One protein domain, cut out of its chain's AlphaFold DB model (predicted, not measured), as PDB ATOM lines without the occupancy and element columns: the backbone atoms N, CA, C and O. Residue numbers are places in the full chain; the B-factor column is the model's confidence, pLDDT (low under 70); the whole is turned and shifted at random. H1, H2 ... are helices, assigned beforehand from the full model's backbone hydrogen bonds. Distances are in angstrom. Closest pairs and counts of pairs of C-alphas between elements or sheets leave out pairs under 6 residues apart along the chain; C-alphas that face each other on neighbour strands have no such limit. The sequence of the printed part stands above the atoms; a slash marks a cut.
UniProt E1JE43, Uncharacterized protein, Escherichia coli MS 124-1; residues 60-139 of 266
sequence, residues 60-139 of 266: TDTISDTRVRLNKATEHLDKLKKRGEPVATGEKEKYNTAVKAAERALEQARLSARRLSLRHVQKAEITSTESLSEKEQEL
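Overview. This is residues 60 to 139 of the 266 residues of an uncharacterized protein of Escherichia coli MS 124-1 (UniProt E1JE43). The model is a long hairpin of two helices, H1 and H2, lying side by side and running opposite ways, with a long loop folding back at the far end of H2 into a small third helix, H3. H3 packs on the last turn of H2, at the same end of the rod as the beginning of H1. The printed part has 80 residues with three named helices, in the order H1, H2, H3, and no named strand; the class is all helix. It is loose, with a radius of gyration of the C-alphas of 15.0 A, and spans 49 by 23 by 20 A.

Along the chain. H1 is residues 60 to 82, 32.7 A from first to last C-alpha, and begins with C-alpha 60 at (495.875, 712.470, 302.386). H2, the longest helix, is residues 89 to 117 and measures 41.9 A, with C-alpha 89 at (529.314, 683.089, 293.628). H3 is residues 134 to 139 and ends with C-alpha 139 at (500.309, 710.160, 312.999).

Arrangement. H1 and H2 form a helical hairpin and touch, their closest C-alphas being those of Leu 70 and Ala 109, 5.0 A apart. Their lines stand at a shallow tilt of 26 degrees, opposite ways. H2 touches H3 with residues 114 to 117 alone; the closest C-alphas are those of Ser 117 and Leu 139, 4.9 A apart. These two run the same way at a steep tilt of 60 degrees. H1 and H3 are apart. Every O i to N i+4 pair is within hydrogen-bond range in H1 and H3, and 24 of 25 are in H2.

Size, cuts and confidence. The outline is a rod, and the two C-alphas farthest apart are those of Ala 88 and His 120, at 48.9 A. The link from H1 to H2 is short, with 6 residues, and the link from H2 to H3 is long, with 16. The printed part has no cut. Its mean pLDDT is 93.8, and no printed residue is under 70.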
ATOM      1  N   THR A  60     496.399 713.835 302.228       94.12
ATOM      2  CA  THR A  60     495.875 712.470 302.386       94.12
ATOM      3  C   THR A  60     496.280 711.555 301.238       94.12
ATOM      4  O   THR A  60     496.672 710.416 301.487       94.12
ATOM      5  N   ASP A  61     496.291 712.069 300.007       94.19
ATOM      6  CA  ASP A  61     496.756 711.335 298.827       94.19
ATOM      7  C   ASP A  61     498.243 710.990 298.973       94.19
ATOM      8  O   ASP A  61     498.642 709.835 298.826       94.19
ATOM      9  N   THR A  62     499.065 711.959 299.396       94.88
ATOM     10  CA  THR A  62     500.499 711.709 299.595       94.88
ATOM     11  C   THR A  62     500.767 710.716 300.728       94.88
ATOM     12  O   THR A  62     501.685 709.894 300.627       94.88
ATOM     13  N   ILE A  63     499.982 710.756 301.810       94.88
ATOM     14  CA  ILE A  63     500.052 709.764 302.892       94.88
ATOM     15  C   ILE A  63     499.706 708.373 302.354       94.88
ATOM     16  O   ILE A  63     500.464 707.430 302.596       94.88
ATOM     17  N   SER A  64     498.617 708.250 301.592       94.81
ATOM     18  CA  SER A  64     498.186 706.990 300.978       94.81
ATOM     19  C   SER A  64     499.270 706.407 300.063       94.81
ATOM     20  O   SER A  64     499.731 705.280 300.272       94.81
ATOM     21  N   ASP A  65     499.789 707.211 299.133       95.75
ATOM     22  CA  ASP A  65     500.841 706.802 298.198       95.75
ATOM     23  C   ASP A  65     502.133 706.404 298.911       95.75
ATOM     24  O   ASP A  65     502.832 705.463 298.519       95.75
ATOM     25  N   THR A  66     502.492 707.128 299.971       96.50
ATOM     26  CA  THR A  66     503.681 706.815 300.768       96.50
ATOM     27  C   THR A  66     503.492 705.521 301.551       96.50
ATOM     28  O   THR A  66     504.429 704.729 301.639       96.50
ATOM     29  N   ARG A  67     502.282 705.244 302.049       95.75
ATOM     30  CA  ARG A  67     501.960 703.985 302.730       95.75
ATOM     31  C   ARG A  67     502.062 702.798 301.781       95.75
ATOM     32  O   ARG A  67     502.701 701.806 302.120       95.75
ATOM     33  N   VAL A  68     501.511 702.915 300.572       96.25
ATOM     34  CA  VAL A  68     501.635 701.874 299.539       96.25
ATOM     35  C   VAL A  68     503.105 701.609 299.209       96.25
ATOM     36  O   VAL A  68     503.519 700.451 299.135       96.25
ATOM     37  N   ARG A  69     503.916 702.663 299.046       96.94
ATOM     38  CA  ARG A  69     505.362 702.533 298.796       96.94
ATOM     39  C   ARG A  69     506.097 701.860 299.954       96.94
ATOM     40  O   ARG A  69     506.895 700.960 299.705       96.94
ATOM     41  N   LEU A  70     505.809 702.253 301.194       97.06
ATOM     42  CA  LEU A  70     506.408 701.664 302.391       97.06
ATOM     43  C   LEU A  70     506.086 700.169 302.511       97.06
ATOM     44  O   LEU A  70     506.994 699.365 302.733       97.06
ATOM     45  N   ASN A  71     504.826 699.789 302.291       96.69
ATOM     46  CA  ASN A  71     504.396 698.391 302.341       96.69
ATOM     47  C   ASN A  71     505.078 697.565 301.244       96.69
ATOM     48  O   ASN A  71     505.673 696.530 301.534       96.69
ATOM     49  N   LYS A  72     505.091 698.063 299.998       97.94
ATOM     50  CA  LYS A  72     505.766 697.391 298.876       97.94
ATOM     51  C   LYS A  72     507.264 697.203 299.123       97.94
ATOM     52  O   LYS A  72     507.785 696.128 298.843       97.94
ATOM     53  N   ALA A  73     507.953 698.221 299.644       98.00
ATOM     54  CA  ALA A  73     509.382 698.133 299.949       98.00
ATOM     55  C   ALA A  73     509.666 697.111 301.061       98.00
ATOM     56  O   ALA A  73     510.588 696.306 300.933       98.00
ATOM     57  N   THR A  74     508.832 697.099 302.106       97.44
ATOM     58  CA  THR A  74     508.922 696.131 303.210       97.44
ATOM     59  C   THR A  74     508.727 694.704 302.699       97.44
ATOM     60  O   THR A  74     509.608 693.861 302.860       97.44
ATOM     61  N   GLU A  75     507.633 694.446 301.976       97.62
ATOM     62  CA  GLU A  75     507.350 693.123 301.418       97.62
ATOM     63  C   GLU A  75     508.422 692.645 300.436       97.62
ATOM     64  O   GLU A  75     508.726 691.452 300.377       97.62
ATOM     65  N   HIS A  76     508.964 693.552 299.620       97.19
ATOM     66  CA  HIS A  76     510.004 693.213 298.656       97.19
ATOM     67  C   HIS A  76     511.276 692.738 299.361       97.19
ATOM     68  O   HIS A  76     511.815 691.688 299.000       97.19
ATOM     69  N   LEU A  77     511.716 693.463 300.394       96.75
ATOM     70  CA  LEU A  77     512.879 693.082 301.188       96.75
ATOM     71  C   LEU A  77     512.649 691.753 301.919       96.75
ATOM     72  O   LEU A  77     513.510 690.875 301.870       96.75
ATOM     73  N   ASP A  78     511.475 691.566 302.523       96.50
ATOM     74  CA  ASP A  78     511.123 690.323 303.216       96.50
ATOM     75  C   ASP A  78     511.115 689.122 302.264       96.50
ATOM     76  O   ASP A  78     511.639 688.057 302.594       96.50
ATOM     77  N   LYS A  79     510.565 689.283 301.052       95.69
ATOM     78  CA  LYS A  79     510.571 688.238 300.014       95.69
ATOM     79  C   LYS A  79     511.993 687.885 299.574       95.69
ATOM     80  O   LYS A  79     512.276 686.704 299.385       95.69
ATOM     81  N   LEU A  80     512.887 688.867 299.422       93.81
ATOM     82  CA  LEU A  80     514.293 688.614 299.088       93.81
ATOM     83  C   LEU A  80     515.025 687.887 300.222       93.81
ATOM     84  O   LEU A  80     515.718 686.907 299.964       93.81
ATOM     85  N   LYS A  81     514.833 688.313 301.475       93.00
ATOM     86  CA  LYS A  81     515.468 687.677 302.640       93.00
ATOM     87  C   LYS A  81     514.963 686.246 302.858       93.00
ATOM     88  O   LYS A  81     515.769 685.353 303.096       93.00
ATOM     89  N   LYS A  82     513.662 685.992 302.673       94.31
ATOM     90  CA  LYS A  82     513.065 684.645 302.780       94.31
ATOM     91  C   LYS A  82     513.578 683.643 301.743       94.31
ATOM     92  O   LYS A  82     513.579 682.453 302.029       94.31
ATOM     93  N   ARG A  83     513.995 684.091 300.552       89.75
ATOM     94  CA  ARG A  83     514.556 683.205 299.510       89.75
ATOM     95  C   ARG A  83     515.918 682.610 299.887       89.75
ATOM     96  O   ARG A  83     516.301 681.611 299.292       89.75
ATOM     97  N   GLY A  84     516.608 683.192 300.872       84.94
ATOM     98  CA  GLY A  84     517.950 682.781 301.277       84.94
ATOM     99  C   GLY A  84     519.038 683.247 300.308       84.94
ATOM    100  O   GLY A  84     518.765 683.636 299.171       84.94
ATOM    101  N   GLU A  85     520.282 683.249 300.784       88.31
ATOM    102  CA  GLU A  85     521.445 683.596 299.966       88.31
ATOM    103  C   GLU A  85     521.808 682.427 299.022       88.31
ATOM    104  O   GLU A  85     521.916 681.289 299.488       88.31
ATOM    105  N   PRO A  86     522.018 682.669 297.713       88.19
ATOM    106  CA  PRO A  86     522.457 681.633 296.778       88.19
ATOM    107  C   PRO A  86     523.867 681.107 297.084       88.19
ATOM    108  O   PRO A  86     524.748 681.856 297.507       88.19
ATOM    109  N   VAL A  87     524.108 679.824 296.788       81.44
ATOM    110  CA  VAL A  87     525.420 679.171 296.981       81.44
ATOM    111  C   VAL A  87     526.421 679.558 295.881       81.44
ATOM    112  O   VAL A  87     527.617 679.671 296.142       81.44
ATOM    113  N   ALA A  88     525.951 679.788 294.650       86.19
ATOM    114  CA  ALA A  88     526.805 680.142 293.519       86.19
ATOM    115  C   ALA A  88     527.326 681.588 293.626       86.19
ATOM    116  O   ALA A  88     526.554 682.526 293.821       86.19
ATOM    117  N   THR A  89     528.632 681.793 293.432       79.06
ATOM    118  CA  THR A  89     529.314 683.089 293.628       79.06
ATOM    119  C   THR A  89     528.740 684.224 292.771       79.06
ATOM    120  O   THR A  89     528.444 685.296 293.297       79.06
ATOM    121  N   GLY A  90     528.497 683.990 291.478       79.50
ATOM    122  CA  GLY A  90     527.907 684.999 290.583       79.50
ATOM    123  C   GLY A  90     526.434 685.326 290.883       79.50
ATOM    124  O   GLY A  90     525.966 686.430 290.603       79.50
ATOM    125  N   GLU A  91     525.690 684.396 291.483       87.00
ATOM    126  CA  GLU A  91     524.313 684.635 291.936       87.00
ATOM    127  C   GLU A  91     524.283 685.352 293.288       87.00
ATOM    128  O   GLU A  91     523.427 686.207 293.517       87.00
ATOM    129  N   LYS A  92     525.268 685.073 294.146       89.69
ATOM    130  CA  LYS A  92     525.479 685.733 295.435       89.69
ATOM    131  C   LYS A  92     525.768 687.229 295.278       89.69
ATOM    132  O   LYS A  92     525.191 688.042 295.998       89.69
ATOM    133  N   GLU A  93     526.580 687.633 294.303       90.44
ATOM    134  CA  GLU A  93     526.821 689.059 294.012       90.44
ATOM    135  C   GLU A  93     525.551 689.795 293.556       90.44
ATOM    136  O   GLU A  93     525.244 690.893 294.042       90.44
ATOM    137  N   LYS A  94     524.769 689.173 292.664       91.25
ATOM    138  CA  LYS A  94     523.479 689.713 292.204       91.25
ATOM    139  C   LYS A  94     522.478 689.819 293.350       91.25
ATOM    140  O   LYS A  94     521.825 690.853 293.492       91.25
ATOM    141  N   TYR A  95     522.396 688.787 294.186       93.75
ATOM    142  CA  TYR A  95     521.567 688.772 295.388       93.75
ATOM    143  C   TYR A  95     521.930 689.921 296.334       93.75
ATOM    144  O   TYR A  95     521.068 690.723 296.683       93.75
ATOM    145  N   ASN A  96     523.212 690.071 296.675       93.31
ATOM    146  CA  ASN A  96     523.679 691.124 297.577       93.31
ATOM    147  C   ASN A  96     523.410 692.530 297.024       93.31
ATOM    148  O   ASN A  96     523.052 693.439 297.773       93.31
ATOM    149  N   THR A  97     523.532 692.711 295.708       95.00
ATOM    150  CA  THR A  97     523.182 693.973 295.043       95.00
ATOM    151  C   THR A  97     521.683 694.260 295.144       95.00
ATOM    152  O   THR A  97     521.293 695.377 295.488       95.00
ATOM    153  N   ALA A  98     520.838 693.253 294.905       95.69
ATOM    154  CA  ALA A  98     519.388 693.379 295.019       95.69
ATOM    155  C   ALA A  98     518.939 693.670 296.460       95.69
ATOM    156  O   ALA A  98     518.109 694.554 296.669       95.69
ATOM    157  N   VAL A  99     519.520 692.992 297.457       96.44
ATOM    158  CA  VAL A  99     519.238 693.241 298.881       96.44
ATOM    159  C   VAL A  99     519.611 694.670 299.262       96.44
ATOM    160  O   VAL A  99     518.765 695.385 299.791       96.44
ATOM    161  N   LYS A 100     520.817 695.137 298.912       96.75
ATOM    162  CA  LYS A 100     521.240 696.525 299.182       96.75
ATOM    163  C   LYS A 100     520.316 697.556 298.531       96.75
ATOM    164  O   LYS A 100     520.029 698.592 299.127       96.75
ATOM    165  N   ALA A 101     519.850 697.300 297.308       97.50
ATOM    166  CA  ALA A 101     518.903 698.184 296.632       97.50
ATOM    167  C   ALA A 101     517.534 698.207 297.337       97.50
ATOM    168  O   ALA A 101     516.967 699.282 297.537       97.50
ATOM    169  N   ALA A 102     517.032 697.043 297.758       97.69
ATOM    170  CA  ALA A 102     515.781 696.924 298.500       97.69
ATOM    171  C   ALA A 102     515.852 697.598 299.883       97.69
ATOM    172  O   ALA A 102     514.905 698.273 300.280       97.69
ATOM    173  N   GLU A 103     516.983 697.483 300.586       97.75
ATOM    174  CA  GLU A 103     517.222 698.167 301.865       97.75
ATOM    175  C   GLU A 103     517.199 699.687 301.696       97.75
ATOM    176  O   GLU A 103     516.444 700.364 302.390       97.75
ATOM    177  N   ARG A 104     517.907 700.222 300.693       97.50
ATOM    178  CA  ARG A 104     517.876 701.661 300.375       97.50
ATOM    179  C   ARG A 104     516.472 702.157 300.025       97.50
ATOM    180  O   ARG A 104     516.073 703.236 300.456       97.50
ATOM    181  N   ALA A 105     515.711 701.384 299.251       97.62
ATOM    182  CA  ALA A 105     514.333 701.735 298.913       97.62
ATOM    183  C   ALA A 105     513.438 701.788 300.166       97.62
ATOM    184  O   ALA A 105     512.623 702.701 300.311       97.62
ATOM    185  N   LEU A 106     513.619 700.842 301.095       98.25
ATOM    186  CA  LEU A 106     512.904 700.825 302.370       98.25
ATOM    187  C   LEU A 106     513.295 702.007 303.265       98.25
ATOM    188  O   LEU A 106     512.414 702.655 303.827       98.25
ATOM    189  N   GLU A 107     514.583 702.332 303.362       97.94
ATOM    190  CA  GLU A 107     515.083 703.501 304.097       97.94
ATOM    191  C   GLU A 107     514.461 704.807 303.581       97.94
ATOM    192  O   GLU A 107     513.956 705.613 304.365       97.94
ATOM    193  N   GLN A 108     514.419 704.995 302.259       97.12
ATOM    194  CA  GLN A 108     513.796 706.166 301.633       97.12
ATOM    195  C   GLN A 108     512.285 706.233 301.884       97.12
ATOM    196  O   GLN A 108     511.741 707.314 302.148       97.12
ATOM    197  N   ALA A 109     511.594 705.091 301.823       97.44
ATOM    198  CA  ALA A 109     510.165 705.019 302.104       97.44
ATOM    199  C   ALA A 109     509.862 705.343 303.577       97.44
ATOM    200  O   ALA A 109     508.950 706.123 303.855       97.44
ATOM    201  N   ARG A 110     510.664 704.821 304.516       97.81
ATOM    202  CA  ARG A 110     510.559 705.120 305.954       97.81
ATOM    203  C   ARG A 110     510.809 706.590 306.250       97.81
ATOM    204  O   ARG A 110     510.015 707.201 306.960       97.81
ATOM    205  N   LEU A 111     511.845 707.175 305.653       97.00
ATOM    206  CA  LEU A 111     512.136 708.600 305.794       97.00
ATOM    207  C   LEU A 111     510.972 709.463 305.293       97.00
ATOM    208  O   LEU A 111     510.577 710.425 305.951       97.00
ATOM    209  N   SER A 112     510.397 709.103 304.144       95.69
ATOM    210  CA  SER A 112     509.247 709.808 303.568       95.69
ATOM    211  C   SER A 112     508.015 709.717 304.475       95.69
ATOM    212  O   SER A 112     507.371 710.732 304.736       95.69
ATOM    213  N   ALA A 113     507.719 708.527 305.007       96.44
ATOM    214  CA  ALA A 113     506.610 708.316 305.933       96.44
ATOM    215  C   ALA A 113     506.810 709.091 307.245       96.44
ATOM    216  O   ALA A 113     505.931 709.850 307.651       96.44
ATOM    217  N   ARG A 114     508.000 708.999 307.856       96.62
ATOM    218  CA  ARG A 114     508.356 709.737 309.076       96.62
ATOM    219  C   ARG A 114     508.208 711.246 308.893       96.62
ATOM    220  O   ARG A 114     507.652 711.924 309.753       96.62
ATOM    221  N   ARG A 115     508.647 711.777 307.752       94.94
ATOM    222  CA  ARG A 115     508.493 713.198 307.422       94.94
ATOM    223  C   ARG A 115     507.034 713.653 307.307       94.94
ATOM    224  O   ARG A 115     506.734 714.790 307.654       94.94
ATOM    225  N   LEU A 116     506.124 712.789 306.857       94.44
ATOM    226  CA  LEU A 116     504.684 713.076 306.837       94.44
ATOM    227  C   LEU A 116     504.072 713.031 308.246       94.44
ATOM    228  O   LEU A 116     503.277 713.910 308.604       94.44
ATOM    229  N   SER A 117     504.476 712.052 309.063       93.69
ATOM    230  CA  SER A 117     504.080 711.942 310.473       93.69
ATOM    231  C   SER A 117     504.510 713.166 311.281       93.69
ATOM    232  O   SER A 117     503.719 713.724 312.041       93.69
ATOM    233  N   LEU A 118     505.748 713.615 311.071       93.38
ATOM    234  CA  LEU A 118     506.382 714.737 311.757       93.38
ATOM    235  C   LEU A 118     506.393 716.010 310.901       93.38
ATOM    236  O   LEU A 118     507.323 716.798 310.984       93.38
ATOM    237  N   ARG A 119     505.365 716.252 310.078       91.81
ATOM    238  CA  ARG A 119     505.350 717.391 309.130       91.81
ATOM    239  C   ARG A 119     505.480 718.786 309.759       91.81
ATOM    240  O   ARG A 119     505.755 719.741 309.046       91.81
ATOM    241  N   HIS A 120     505.249 718.886 311.072       92.50
ATOM    242  CA  HIS A 120     505.433 720.092 311.887       92.50
ATOM    243  C   HIS A 120     506.798 720.124 312.595       92.50
ATOM    244  O   HIS A 120     507.008 720.969 313.460       92.50
ATOM    245  N   VAL A 121     507.746 719.270 312.179       92.50
ATOM    246  CA  VAL A 121     509.200 719.353 312.444       92.50
ATOM    247  C   VAL A 121     509.967 719.630 311.131       92.50
ATOM    248  O   VAL A 121     509.534 719.200 310.058       92.50
ATOM    249  N   GLN A 122     511.067 720.397 311.177       92.12
ATOM    250  CA  GLN A 122     511.803 720.793 309.965       92.12
ATOM    251  C   GLN A 122     512.382 719.574 309.236       92.12
ATOM    252  O   GLN A 122     512.888 718.647 309.866       92.12
ATOM    253  N   LYS A 123     512.401 719.589 307.890       90.94
ATOM    254  CA  LYS A 123     512.931 718.464 307.084       90.94
ATOM    255  C   LYS A 123     514.366 718.083 307.462       90.94
ATOM    256  O   LYS A 123     514.713 716.907 307.375       90.94
ATOM    257  N   ALA A 124     515.184 719.073 307.830       91.62
ATOM    258  CA  ALA A 124     516.591 718.897 308.183       91.62
ATOM    259  C   ALA A 124     516.788 718.148 309.512       91.62
ATOM    260  O   ALA A 124     517.797 717.472 309.681       91.62
ATOM    261  N   GLU A 125     515.816 718.223 310.422       93.19
ATOM    262  CA  GLU A 125     515.836 717.511 311.706       93.19
ATOM    263  C   GLU A 125     515.367 716.052 311.560       93.19
ATOM    264  O   GLU A 125     515.632 715.210 312.414       93.19
ATOM    265  N   ILE A 126     514.689 715.725 310.455       94.12
ATOM    266  CA  ILE A 126     514.133 714.396 310.195       94.12
ATOM    267  C   ILE A 126     515.057 713.642 309.240       94.12
ATOM    268  O   ILE A 126     514.893 713.693 308.013       94.12
ATOM    269  N   THR A 127     516.031 712.939 309.819       93.69
ATOM    270  CA  THR A 127     517.077 712.200 309.089       93.69
ATOM    271  C   THR A 127     517.025 710.687 309.294       93.69
ATOM    272  O   THR A 127     517.487 709.950 308.426       93.69
ATOM    273  N   SER A 128     516.442 710.208 310.399       94.62
ATOM    274  CA  SER A 128     516.406 708.775 310.715       94.62
ATOM    275  C   SER A 128     515.576 707.975 309.704       94.62
ATOM    276  O   SER A 128     514.429 708.321 309.400       94.62
ATOM    277  N   THR A 129     516.141 706.857 309.250       95.62
ATOM    278  CA  THR A 129     515.536 705.879 308.328       95.62
ATOM    279  C   THR A 129     515.088 704.594 309.034       95.62
ATOM    280  O   THR A 129     514.659 703.633 308.388       95.62
ATOM    281  N   GLU A 130     515.158 704.569 310.367       95.62
ATOM    282  CA  GLU A 130     514.669 703.463 311.188       95.62
ATOM    283  C   GLU A 130     513.154 703.282 311.043       95.62
ATOM    284  O   GLU A 130     512.445 704.171 310.561       95.62
ATOM    285  N   SER A 131     512.647 702.131 311.486       94.50
ATOM    286  CA  SER A 131     511.208 701.872 311.565       94.50
ATOM    287  C   SER A 131     510.477 702.994 312.308       94.50
ATOM    288  O   SER A 131     511.013 703.584 313.247       94.50
ATOM    289  N   LEU A 132     509.251 703.299 311.877       95.38
ATOM    290  CA  LEU A 132     508.421 704.304 312.533       95.38
ATOM    291  C   LEU A 132     508.034 703.811 313.931       95.38
ATOM    292  O   LEU A 132     507.595 702.670 314.077       95.38
ATOM    293  N   SER A 133     508.149 704.683 314.930       95.31
ATOM    294  CA  SER A 133     507.594 704.453 316.269       95.31
ATOM    295  C   SER A 133     506.066 704.358 316.226       95.31
ATOM    296  O   SER A 133     505.438 704.858 315.292       95.31
ATOM    297  N   GLU A 134     505.444 703.775 317.253       93.44
ATOM    298  CA  GLU A 134     503.978 703.655 317.344       93.44
ATOM    299  C   GLU A 134     503.281 705.014 317.180       93.44
ATOM    300  O   GLU A 134     502.375 705.166 316.364       93.44
ATOM    301  N   LYS A 135     503.794 706.052 317.848       91.69
ATOM    302  CA  LYS A 135     503.279 707.422 317.724       91.69
ATOM    303  C   LYS A 135     503.410 707.975 316.302       91.69
ATOM    304  O   LYS A 135     502.516 708.663 315.818       91.69
ATOM    305  N   GLU A 136     504.523 707.710 315.619       94.50
ATOM    306  CA  GLU A 136     504.699 708.128 314.224       94.50
ATOM    307  C   GLU A 136     503.750 707.380 313.292       94.50
ATOM    308  O   GLU A 136     503.235 707.993 312.359       94.50
ATOM    309  N   GLN A 137     503.491 706.097 313.553       92.56
ATOM    310  CA  GLN A 137     502.515 705.304 312.809       92.56
ATOM    311  C   GLN A 137     501.107 705.873 313.008       92.56
ATOM    312  O   GLN A 137     500.459 706.208 312.023       92.56
ATOM    313  N   GLU A 138     500.672 706.124 314.246       89.50
ATOM    314  CA  GLU A 138     499.380 706.767 314.543       89.50
ATOM    315  C   GLU A 138     499.211 708.131 313.860       89.50
ATOM    316  O   GLU A 138     498.103 708.522 313.482       89.50
ATOM    317  N   LEU A 139     500.300 708.893 313.725       89.44
ATOM    318  CA  LEU A 139     500.309 710.160 312.999       89.44
ATOM    319  C   LEU A 139     500.352 709.962 311.481       89.44
ATOM    320  O   LEU A 139     499.912 710.836 310.741       89.44
TER     321      LEU A 139